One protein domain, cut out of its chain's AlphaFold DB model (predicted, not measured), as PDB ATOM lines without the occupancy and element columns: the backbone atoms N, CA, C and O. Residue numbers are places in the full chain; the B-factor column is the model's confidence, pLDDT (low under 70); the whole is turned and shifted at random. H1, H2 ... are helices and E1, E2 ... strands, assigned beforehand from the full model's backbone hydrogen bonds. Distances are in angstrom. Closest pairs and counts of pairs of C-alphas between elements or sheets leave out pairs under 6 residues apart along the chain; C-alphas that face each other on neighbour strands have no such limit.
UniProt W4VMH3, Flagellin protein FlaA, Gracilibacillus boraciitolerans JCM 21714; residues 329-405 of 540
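This is residues 329 to 405 of the 540 residues of the protein "Flagellin protein FlaA" of Gracilibacillus boraciitolerans JCM 21714 (UniProt W4VMH3). A long, thin two-stranded ribbon makes the body: the pair E2 and E5 is continued by the pair E1 and E6, with helix H1 at one end of the model and the loop of residues 383 to 394 reaching out at the other. A separate small hairpin, E3 and E4, lies alongside the E2 and E5 part. The printed part has 77 residues with one named helix and six named strands in the order H1 E1 E2 E3 E4 E5 E6, in three antiparallel two-stranded sheets; the class is mixed, with 33 residues in named elements, under half. It is loose, with a radius of gyration of the C-alphas of 15.8 A, and spans 52 by 20 by 17 A.

Start at H1, residues 336 to 344, where every O i to N i+4 pair is within hydrogen-bond range. Go on to E1, residues 351 to 354, antiparallel to E6, residues 401 to 404, at 152 degrees; N 353 and O 402 are 2.9 A apart. E2, residues 360 to 363, is antiparallel to E5, residues 395 to 398, with N 362 and O 396 at 2.8 A. E3, residues 373 to 376, and E4, residues 379 to 382, form a hairpin, with N 374 and O 381 at 2.8 A. E5 runs on into E6 at 33 degrees. H1 and E6 are apart, and so are E2 and E4.

Find C-alpha 336 at (22.264, 4.250, 13.522); from there H1 runs 12.1 A. E1 measures 10.5 A, E2 10.4 A, E3 10.0 A, E4 9.8 A, E5 10.1 A and E6 9.9 A, ending at C-alpha 404, (22.225, -3.926, 27.037).

The C-alphas of Glu 346 and Ser 390 are the two farthest apart, 52.3 A. The printed part has no cut, and the link E4 to E5 is long. Look for pLDDT under 70 at residues 331 to 352, 384, 390 to 392 and 403 to 405.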
ATOM      1  N   LEU A 329       5.612  -6.492  16.706       80.06
ATOM      2  CA  LEU A 329       6.565  -5.405  16.871       80.06
ATOM      3  C   LEU A 329       7.965  -5.879  16.469       80.06
ATOM      4  O   LEU A 329       8.466  -6.906  16.930       80.06
ATOM      5  N   ASN A 330       8.606  -5.133  15.573       71.06
ATOM      6  CA  ASN A 330       9.929  -5.474  15.069       71.06
ATOM      7  C   ASN A 330      11.019  -4.887  15.979       71.06
ATOM      8  O   ASN A 330      11.141  -3.672  16.085       71.06
ATOM      9  N   ASN A 331      11.850  -5.745  16.575       68.50
ATOM     10  CA  ASN A 331      12.997  -5.355  17.402       68.50
ATOM     11  C   ASN A 331      14.357  -5.532  16.691       68.50
ATOM     12  O   ASN A 331      15.401  -5.507  17.335       68.50
ATOM     13  N   ASN A 332      14.368  -5.741  15.369       60.31
ATOM     14  CA  ASN A 332      15.590  -6.040  14.609       60.31
ATOM     15  C   ASN A 332      16.443  -4.803  14.260       60.31
ATOM     16  O   ASN A 332      17.469  -4.954  13.595       60.31
ATOM     17  N   GLY A 333      16.018  -3.596  14.639       57.97
ATOM     18  CA  GLY A 333      16.706  -2.352  14.301       57.97
ATOM     19  C   GLY A 333      17.368  -1.720  15.516       57.97
ATOM     20  O   GLY A 333      16.678  -1.138  16.339       57.97
ATOM     21  N   ILE A 334      18.698  -1.775  15.595       56.44
ATOM     22  CA  ILE A 334      19.464  -0.843  16.431       56.44
ATOM     23  C   ILE A 334      19.599   0.438  15.599       56.44
ATOM     24  O   ILE A 334      20.074   0.379  14.462       56.44
ATOM     25  N   ALA A 335      19.117   1.574  16.107       56.00
ATOM     26  CA  ALA A 335      19.186   2.841  15.378       56.00
ATOM     27  C   ALA A 335      20.650   3.235  15.099       56.00
ATOM     28  O   ALA A 335      21.523   3.012  15.937       56.00
ATOM     29  N   LEU A 336      20.913   3.838  13.932       45.16
ATOM     30  CA  LEU A 336      22.264   4.250  13.522       45.16
ATOM     31  C   LEU A 336      22.908   5.196  14.549       45.16
ATOM     32  O   LEU A 336      24.068   5.008  14.885       45.16
ATOM     33  N   ASP A 337      22.128   6.107  15.130       50.62
ATOM     34  CA  ASP A 337      22.575   7.026  16.188       50.62
ATOM     35  C   ASP A 337      23.014   6.294  17.471       50.62
ATOM     36  O   ASP A 337      23.888   6.765  18.195       50.62
ATOM     37  N   ILE A 338      22.421   5.131  17.761       53.66
ATOM     38  CA  ILE A 338      22.749   4.308  18.935       53.66
ATOM     39  C   ILE A 338      24.034   3.513  18.674       53.66
ATOM     40  O   ILE A 338      24.873   3.399  19.567       53.66
ATOM     41  N   LEU A 339      24.233   3.032  17.442       54.81
ATOM     42  CA  LEU A 339      25.504   2.446  17.000       54.81
ATOM     43  C   LEU A 339      26.630   3.490  17.005       54.81
ATOM     44  O   LEU A 339      27.715   3.202  17.494       54.81
ATOM     45  N   GLU A 340      26.363   4.709  16.534       53.00
ATOM     46  CA  GLU A 340      27.330   5.810  16.509       53.00
ATOM     47  C   GLU A 340      27.686   6.279  17.932       53.00
ATOM     48  O   GLU A 340      28.856   6.519  18.235       53.00
ATOM     49  N   GLN A 341      26.710   6.316  18.852       56.44
ATOM     50  CA  GLN A 341      26.980   6.527  20.277       56.44
ATOM     51  C   GLN A 341      27.845   5.410  20.862       56.44
ATOM     52  O   GLN A 341      28.856   5.728  21.480       56.44
ATOM     53  N   ALA A 342      27.502   4.142  20.627       55.16
ATOM     54  CA  ALA A 342      28.256   2.985  21.110       55.16
ATOM     55  C   ALA A 342      29.696   2.931  20.574       55.16
ATOM     56  O   ALA A 342      30.622   2.615  21.323       55.16
ATOM     57  N   GLU A 343      29.904   3.290  19.304       56.00
ATOM     58  CA  GLU A 343      31.232   3.449  18.707       56.00
ATOM     59  C   GLU A 343      32.002   4.613  19.342       56.00
ATOM     60  O   GLU A 343      33.194   4.484  19.620       56.00
ATOM     61  N   SER A 344      31.333   5.736  19.629       57.22
ATOM     62  CA  SER A 344      31.961   6.903  20.265       57.22
ATOM     63  C   SER A 344      32.323   6.688  21.741       57.22
ATOM     64  O   SER A 344      33.255   7.323  22.238       57.22
ATOM     65  N   SER A 345      31.599   5.809  22.442       56.75
ATOM     66  CA  SER A 345      31.797   5.499  23.862       56.75
ATOM     67  C   SER A 345      32.593   4.218  24.118       56.75
ATOM     68  O   SER A 345      32.773   3.862  25.280       56.75
ATOM     69  N   GLU A 346      33.063   3.524  23.072       59.12
ATOM     70  CA  GLU A 346      33.720   2.203  23.148       59.12
ATOM     71  C   GLU A 346      32.898   1.129  23.899       59.12
ATOM     72  O   GLU A 346      33.437   0.111  24.335       59.12
ATOM     73  N   THR A 347      31.583   1.319  24.055       55.41
ATOM     74  CA  THR A 347      30.704   0.376  24.766       55.41
ATOM     75  C   THR A 347      29.926  -0.467  23.758       55.41
ATOM     76  O   THR A 347      29.036   0.077  23.099       55.41
ATOM     77  N   PRO A 348      30.205  -1.775  23.621       57.06
ATOM     78  CA  PRO A 348      29.477  -2.625  22.686       57.06
ATOM     79  C   PRO A 348      28.005  -2.767  23.098       57.06
ATOM     80  O   PRO A 348      27.674  -2.889  24.278       57.06
ATOM     81  N   ILE A 349      27.110  -2.770  22.108       59.84
ATOM     82  CA  ILE A 349      25.691  -3.078  22.311       59.84
ATOM     83  C   ILE A 349      25.520  -4.588  22.196       59.84
ATOM     84  O   ILE A 349      25.657  -5.153  21.115       59.84
ATOM     85  N   LEU A 350      25.200  -5.230  23.315       55.03
ATOM     86  CA  LEU A 350      25.124  -6.685  23.433       55.03
ATOM     87  C   LEU A 350      23.753  -7.207  22.974       55.03
ATOM     88  O   LEU A 350      23.653  -8.128  22.163       55.03
ATOM     89  N   ALA A 351      22.666  -6.569  23.414       59.28
ATOM     90  CA  ALA A 351      21.299  -6.975  23.082       59.28
ATOM     91  C   ALA A 351      20.337  -5.786  22.991       59.28
ATOM     92  O   ALA A 351      20.599  -4.732  23.565       59.28
ATOM     93  N   SER A 352      19.215  -5.984  22.289       67.94
ATOM     94  CA  SER A 352      18.096  -5.041  22.219       67.94
ATOM     95  C   SER A 352      16.777  -5.773  22.465       67.94
ATOM     96  O   SER A 352      16.500  -6.793  21.832       67.94
ATOM     97  N   GLU A 353      15.945  -5.230  23.346       72.00
ATOM     98  CA  GLU A 353      14.575  -5.684  23.603       72.00
ATOM     99  C   GLU A 353      13.622  -4.483  23.553       72.00
ATOM    100  O   GLU A 353      14.034  -3.349  23.795       72.00
ATOM    101  N   ILE A 354      12.352  -4.713  23.222       81.00
ATOM    102  CA  ILE A 354      11.309  -3.688  23.341       81.00
ATOM    103  C   ILE A 354      11.115  -3.380  24.820       81.00
ATOM    104  O   ILE A 354      10.963  -4.300  25.618       81.00
ATOM    105  N   ASP A 355      11.093  -2.104  25.198       82.31
ATOM    106  CA  ASP A 355      10.765  -1.727  26.564       82.31
ATOM    107  C   ASP A 355       9.243  -1.752  26.777       82.31
ATOM    108  O   ASP A 355       8.558  -0.810  26.361       82.31
ATOM    109  N   PRO A 356       8.687  -2.759  27.484       80.75
ATOM    110  CA  PRO A 356       7.244  -2.865  27.672       80.75
ATOM    111  C   PRO A 356       6.649  -1.674  28.434       80.75
ATOM    112  O   PRO A 356       5.449  -1.436  28.335       80.75
ATOM    113  N   SER A 357       7.460  -0.917  29.182       82.69
ATOM    114  CA  SER A 357       6.997   0.260  29.928       82.69
ATOM    115  C   SER A 357       6.826   1.522  29.076       82.69
ATOM    116  O   SER A 357       6.204   2.476  29.536       82.69
ATOM    117  N   THR A 358       7.344   1.519  27.847       85.44
ATOM    118  CA  THR A 358       7.300   2.670  26.923       85.44
ATOM    119  C   THR A 358       6.251   2.523  25.829       85.44
ATOM    120  O   THR A 358       5.976   3.482  25.117       85.44
ATOM    121  N   ILE A 359       5.645   1.336  25.709       88.88
ATOM    122  CA  ILE A 359       4.657   1.054  24.672       88.88
ATOM    123  C   ILE A 359       3.462   1.981  24.850       88.88
ATOM    124  O   ILE A 359       2.757   1.942  25.864       88.88
ATOM    125  N   SER A 360       3.199   2.770  23.819       89.94
ATOM    126  CA  SER A 360       1.988   3.556  23.694       89.94
ATOM    127  C   SER A 360       1.301   3.199  22.387       89.94
ATOM    128  O   SER A 360       1.942   2.988  21.360       89.94
ATOM    129  N   VAL A 361      -0.019   3.065  22.450       89.81
ATOM    130  CA  VAL A 361      -0.825   2.682  21.297       89.81
ATOM    131  C   VAL A 361      -1.890   3.734  21.074       89.81
ATOM    132  O   VAL A 361      -2.566   4.139  22.025       89.81
ATOM    133  N   SER A 362      -2.072   4.145  19.827       89.69
ATOM    134  CA  SER A 362      -3.186   4.982  19.409       89.69
ATOM    135  C   SER A 362      -4.063   4.252  18.388       89.69
ATOM    136  O   SER A 362      -3.580   3.505  17.540       89.69
ATOM    137  N   LEU A 363      -5.377   4.436  18.513       88.00
ATOM    138  CA  LEU A 363      -6.399   3.944  17.595       88.00
ATOM    139  C   LEU A 363      -7.102   5.156  16.986       88.00
ATOM    140  O   LEU A 363      -7.734   5.939  17.703       88.00
ATOM    141  N   ASN A 364      -6.989   5.325  15.669       87.62
ATOM    142  CA  ASN A 364      -7.526   6.476  14.934       87.62
ATOM    143  C   ASN A 364      -7.097   7.827  15.552       87.62
ATOM    144  O   ASN A 364      -7.892   8.764  15.637       87.62
ATOM    145  N   GLY A 365      -5.855   7.906  16.048       85.81
ATOM    146  CA  GLY A 365      -5.279   9.087  16.702       85.81
ATOM    147  C   GLY A 365      -5.654   9.283  18.179       85.81
ATOM    148  O   GLY A 365      -5.162  10.221  18.803       85.81
ATOM    149  N   ASN A 366      -6.492   8.421  18.767       88.62
ATOM    150  CA  ASN A 366      -6.820   8.462  20.195       88.62
ATOM    151  C   ASN A 366      -6.020   7.416  20.971       88.62
ATOM    152  O   ASN A 366      -5.974   6.252  20.583       88.62
ATOM    153  N   GLN A 367      -5.429   7.807  22.099       89.81
ATOM    154  CA  GLN A 367      -4.629   6.901  22.920       89.81
ATOM    155  C   GLN A 367      -5.485   5.768  23.516       89.81
ATOM    156  O   GLN A 367      -6.523   6.007  24.137       89.81
ATOM    157  N   VAL A 368      -5.025   4.529  23.351       89.06
ATOM    158  CA  VAL A 368      -5.646   3.322  23.905       89.06
ATOM    159  C   VAL A 368      -5.169   3.120  25.344       89.06
ATOM    160  O   VAL A 368      -3.997   3.311  25.665       89.06
ATOM    161  N   ASN A 369      -6.079   2.726  26.236       88.88
ATOM    162  CA  ASN A 369      -5.734   2.439  27.629       88.88
ATOM    163  C   ASN A 369      -4.757   1.241  27.706       88.88
ATOM    164  O   ASN A 369      -5.072   0.203  27.125       88.88
ATOM    165  N   PRO A 370      -3.643   1.326  28.464       87.50
ATOM    166  CA  PRO A 370      -2.676   0.231  28.609       87.50
ATOM    167  C   PRO A 370      -3.264  -1.116  29.047       87.50
ATOM    168  O   PRO A 370      -2.733  -2.159  28.695       87.50
ATOM    169  N   ASN A 371      -4.392  -1.128  29.764       88.25
ATOM    170  CA  ASN A 371      -5.058  -2.370  30.174       88.25
ATOM    171  C   ASN A 371      -5.795  -3.087  29.027       88.25
ATOM    172  O   ASN A 371      -6.313  -4.183  29.228       88.25
ATOM    173  N   LYS A 372      -5.903  -2.456  27.852       87.31
ATOM    174  CA  LYS A 372      -6.585  -2.994  26.667       87.31
ATOM    175  C   LYS A 372      -5.621  -3.659  25.683       87.31
ATOM    176  O   LYS A 372      -6.055  -4.089  24.619       87.31
ATOM    177  N   PHE A 373      -4.336  -3.757  26.021       87.75
ATOM    178  CA  PHE A 373      -3.356  -4.509  25.246       87.75
ATOM    179  C   PHE A 373      -2.298  -5.162  26.138       87.75
ATOM    180  O   PHE A 373      -2.121  -4.813  27.301       87.75
ATOM    181  N   SER A 374      -1.589  -6.146  25.594       86.12
ATOM    182  CA  SER A 374      -0.481  -6.823  26.264       86.12
ATOM    183  C   SER A 374       0.585  -7.227  25.255       86.12
ATOM    184  O   SER A 374       0.259  -7.634  24.142       86.12
ATOM    185  N   LEU A 375       1.859  -7.131  25.639       83.69
ATOM    186  CA  LEU A 375       2.976  -7.621  24.836       83.69
ATOM    187  C   LEU A 375       3.368  -9.027  25.304       83.69
ATOM    188  O   LEU A 375       3.684  -9.231  26.479       83.69
ATOM    189  N   ARG A 376       3.396  -9.996  24.386       77.50
ATOM    190  CA  ARG A 376       4.006 -11.316  24.605       77.50
ATOM    191  C   ARG A 376       4.828 -11.716  23.392       77.50
ATOM    192  O   ARG A 376       4.304 -11.745  22.289       77.50
ATOM    193  N   TYR A 377       6.098 -12.067  23.600       73.19
ATOM    194  CA  TYR A 377       6.993 -12.535  22.531       73.19
ATOM    195  C   TYR A 377       7.020 -11.599  21.303       73.19
ATOM    196  O   TYR A 377       6.917 -12.059  20.172       73.19
ATOM    197  N   ASN A 378       7.122 -10.283  21.531       77.50
ATOM    198  CA  ASN A 378       7.047  -9.232  20.503       77.50
ATOM    199  C   ASN A 378       5.705  -9.123  19.755       77.50
ATOM    200  O   ASN A 378       5.607  -8.378  18.786       77.50
ATOM    201  N   VAL A 379       4.663  -9.822  20.203       80.00
ATOM    202  CA  VAL A 379       3.305  -9.692  19.676       80.00
ATOM    203  C   VAL A 379       2.477  -8.870  20.649       80.00
ATOM    204  O   VAL A 379       2.308  -9.237  21.815       80.00
ATOM    205  N   LEU A 380       1.990  -7.736  20.169       85.88
ATOM    206  CA  LEU A 380       1.062  -6.875  20.872       85.88
ATOM    207  C   LEU A 380      -0.358  -7.376  20.601       85.88
ATOM    208  O   LEU A 380      -0.842  -7.286  19.477       85.88
ATOM    209  N   ARG A 381      -1.012  -7.914  21.628       83.88
ATOM    210  CA  ARG A 381      -2.391  -8.406  21.567       83.88
ATOM    211  C   ARG A 381      -3.327  -7.440  22.271       83.88
ATOM    212  O   ARG A 381      -3.044  -7.042  23.399       83.88
ATOM    213  N   PHE A 382      -4.457  -7.132  21.647       84.50
ATOM    214  CA  PHE A 382      -5.498  -6.278  22.217       84.50
ATOM    215  C   PHE A 382      -6.604  -7.110  22.869       84.50
ATOM    216  O   PHE A 382      -6.783  -8.283  22.558       84.50
ATOM    217  N   SER A 383      -7.316  -6.506  23.814       79.19
ATOM    218  CA  SER A 383      -8.514  -7.085  24.428       79.19
ATOM    219  C   SER A 383      -9.741  -6.913  23.530       79.19
ATOM    220  O   SER A 383      -9.868  -5.860  22.901       79.19
ATOM    221  N   ASP A 384     -10.691  -7.845  23.608       69.25
ATOM    222  CA  ASP A 384     -11.935  -7.863  22.813       69.25
ATOM    223  C   ASP A 384     -12.824  -6.612  22.992       69.25
ATOM    224  O   ASP A 384     -13.596  -6.249  22.113       69.25
ATOM    225  N   ASP A 385     -12.672  -5.892  24.104       72.19
ATOM    226  CA  ASP A 385     -13.426  -4.672  24.427       72.19
ATOM    227  C   ASP A 385     -12.928  -3.396  23.704       72.19
ATOM    228  O   ASP A 385     -13.215  -2.274  24.147       72.19
ATOM    229  N   ILE A 386     -12.074  -3.510  22.685       79.56
ATOM    230  CA  ILE A 386     -11.574  -2.334  21.968       79.56
ATOM    231  C   ILE A 386     -12.647  -1.811  21.001       79.56
ATOM    232  O   ILE A 386     -13.179  -2.540  20.171       79.56
ATOM    233  N   ASN A 387     -12.995  -0.528  21.115       76.19
ATOM    234  CA  ASN A 387     -14.057   0.075  20.307       76.19
ATOM    235  C   ASN A 387     -13.559   0.369  18.885       76.19
ATOM    236  O   ASN A 387     -13.037   1.453  18.618       76.19
ATOM    237  N   LEU A 388     -13.735  -0.588  17.978       79.31
ATOM    238  CA  LEU A 388     -13.495  -0.404  16.548       79.31
ATOM    239  C   LEU A 388     -14.676   0.334  15.903       79.31
ATOM    240  O   LEU A 388     -15.836   0.093  16.238       79.31
ATOM    241  N   VAL A 389     -14.394   1.238  14.966       76.19
ATOM    242  CA  VAL A 389     -15.436   1.882  14.151       76.19
ATOM    243  C   VAL A 389     -15.666   1.097  12.861       76.19
ATOM    244  O   VAL A 389     -14.767   0.415  12.372       76.19
ATOM    245  N   SER A 390     -16.868   1.197  12.287       60.97
ATOM    246  CA  SER A 390     -17.146   0.628  10.963       60.97
ATOM    247  C   SER A 390     -16.267   1.309   9.904       60.97
ATOM    248  O   SER A 390     -16.245   2.538   9.816       60.97
ATOM    249  N   GLY A 391     -15.538   0.512   9.117       67.56
ATOM    250  CA  GLY A 391     -14.577   0.986   8.119       67.56
ATOM    251  C   GLY A 391     -13.119   0.797   8.549       67.56
ATOM    252  O   GLY A 391     -12.781  -0.163   9.240       67.56
ATOM    253  N   ASN A 392     -12.243   1.700   8.104       67.75
ATOM    254  CA  ASN A 392     -10.804   1.589   8.349       67.75
ATOM    255  C   ASN A 392     -10.459   2.034   9.774       67.75
ATOM    256  O   ASN A 392     -10.760   3.162  10.165       67.75
ATOM    257  N   ASN A 393      -9.776   1.163  10.513       79.62
ATOM    258  CA  ASN A 393      -9.211   1.454  11.826       79.62
ATOM    259  C   ASN A 393      -7.686   1.495  11.698       79.62
ATOM    260  O   ASN A 393      -7.085   0.539  11.217       79.62
ATOM    261  N   GLN A 394      -7.061   2.595  12.106       83.12
ATOM    262  CA  GLN A 394      -5.612   2.760  12.079       83.12
ATOM    263  C   GLN A 394      -5.045   2.585  13.486       83.12
ATOM    264  O   GLN A 394      -5.357   3.375  14.377       83.12
ATOM    265  N   PHE A 395      -4.193   1.575  13.662       84.88
ATOM    266  CA  PHE A 395      -3.376   1.402  14.858       84.88
ATOM    267  C   PHE A 395      -1.982   1.987  14.629       84.88
ATOM    268  O   PHE A 395      -1.335   1.688  13.626       84.88
ATOM    269  N   GLU A 396      -1.515   2.795  15.572       86.81
ATOM    270  CA  GLU A 396      -0.144   3.303  15.621       86.81
ATOM    271  C   GLU A 396       0.463   2.910  16.966       86.81
ATOM    272  O   GLU A 396      -0.181   3.055  18.009       86.81
ATOM    273  N   VAL A 397       1.669   2.344  16.934       87.38
ATOM    274  CA  VAL A 397       2.360   1.840  18.123       87.38
ATOM    275  C   VAL A 397       3.726   2.498  18.201       87.38
ATOM    276  O   VAL A 397       4.581   2.242  17.354       87.38
ATOM    277  N   ASP A 398       3.929   3.285  19.251       86.56
ATOM    278  CA  ASP A 398       5.221   3.856  19.607       86.56
ATOM    279  C   ASP A 398       5.826   3.047  20.752       86.56
ATOM    280  O   ASP A 398       5.152   2.736  21.739       86.56
ATOM    281  N   PHE A 399       7.099   2.692  20.626       86.00
ATOM    282  CA  PHE A 399       7.844   1.983  21.659       86.00
ATOM    283  C   PHE A 399       9.323   2.342  21.582       86.00
ATOM    284  O   PHE A 399       9.868   2.545  20.496       86.00
ATOM    285  N   ASP A 400       9.983   2.346  22.735       79.25
ATOM    286  CA  ASP A 400      11.429   2.465  22.813       79.25
ATOM    287  C   ASP A 400      12.086   1.083  22.866       79.25
ATOM    288  O   ASP A 400      11.509   0.076  23.299       79.25
ATOM    289  N   LEU A 401      13.348   1.044  22.445       73.12
ATOM    290  CA  LEU A 401      14.206  -0.126  22.560       73.12
ATOM    291  C   LEU A 401      15.163   0.045  23.744       73.12
ATOM    292  O   LEU A 401      15.920   1.015  23.830       73.12
ATOM    293  N   LYS A 402      15.165  -0.938  24.643       70.12
ATOM    294  CA  LYS A 402      16.178  -1.098  25.685       70.12
ATOM    295  C   LYS A 402      17.379  -1.828  25.109       70.12
ATOM    296  O   LYS A 402      17.228  -2.899  24.528       70.12
ATOM    297  N   HIS A 403      18.564  -1.273  25.338       66.81
ATOM    298  CA  HIS A 403      19.828  -1.854  24.902       66.81
ATOM    299  C   HIS A 403      20.660  -2.280  26.112       66.81
ATOM    300  O   HIS A 403      20.781  -1.532  27.083       66.81
ATOM    301  N   ALA A 404      21.242  -3.476  26.059       59.00
ATOM    302  CA  ALA A 404      22.225  -3.926  27.037       59.00
ATOM    303  C   ALA A 404      23.619  -3.458  26.598       59.00
ATOM    304  O   ALA A 404      24.092  -3.855  25.537       59.00
ATOM    305  N   THR A 405      24.267  -2.620  27.410       58.03
ATOM    306  CA  THR A 405      25.577  -2.008  27.107       58.03
ATOM    307  C   THR A 405      26.725  -2.579  27.946       58.03
ATOM    308  O   THR A 405      27.832  -2.051  27.909       58.03
TER     309      THR A 405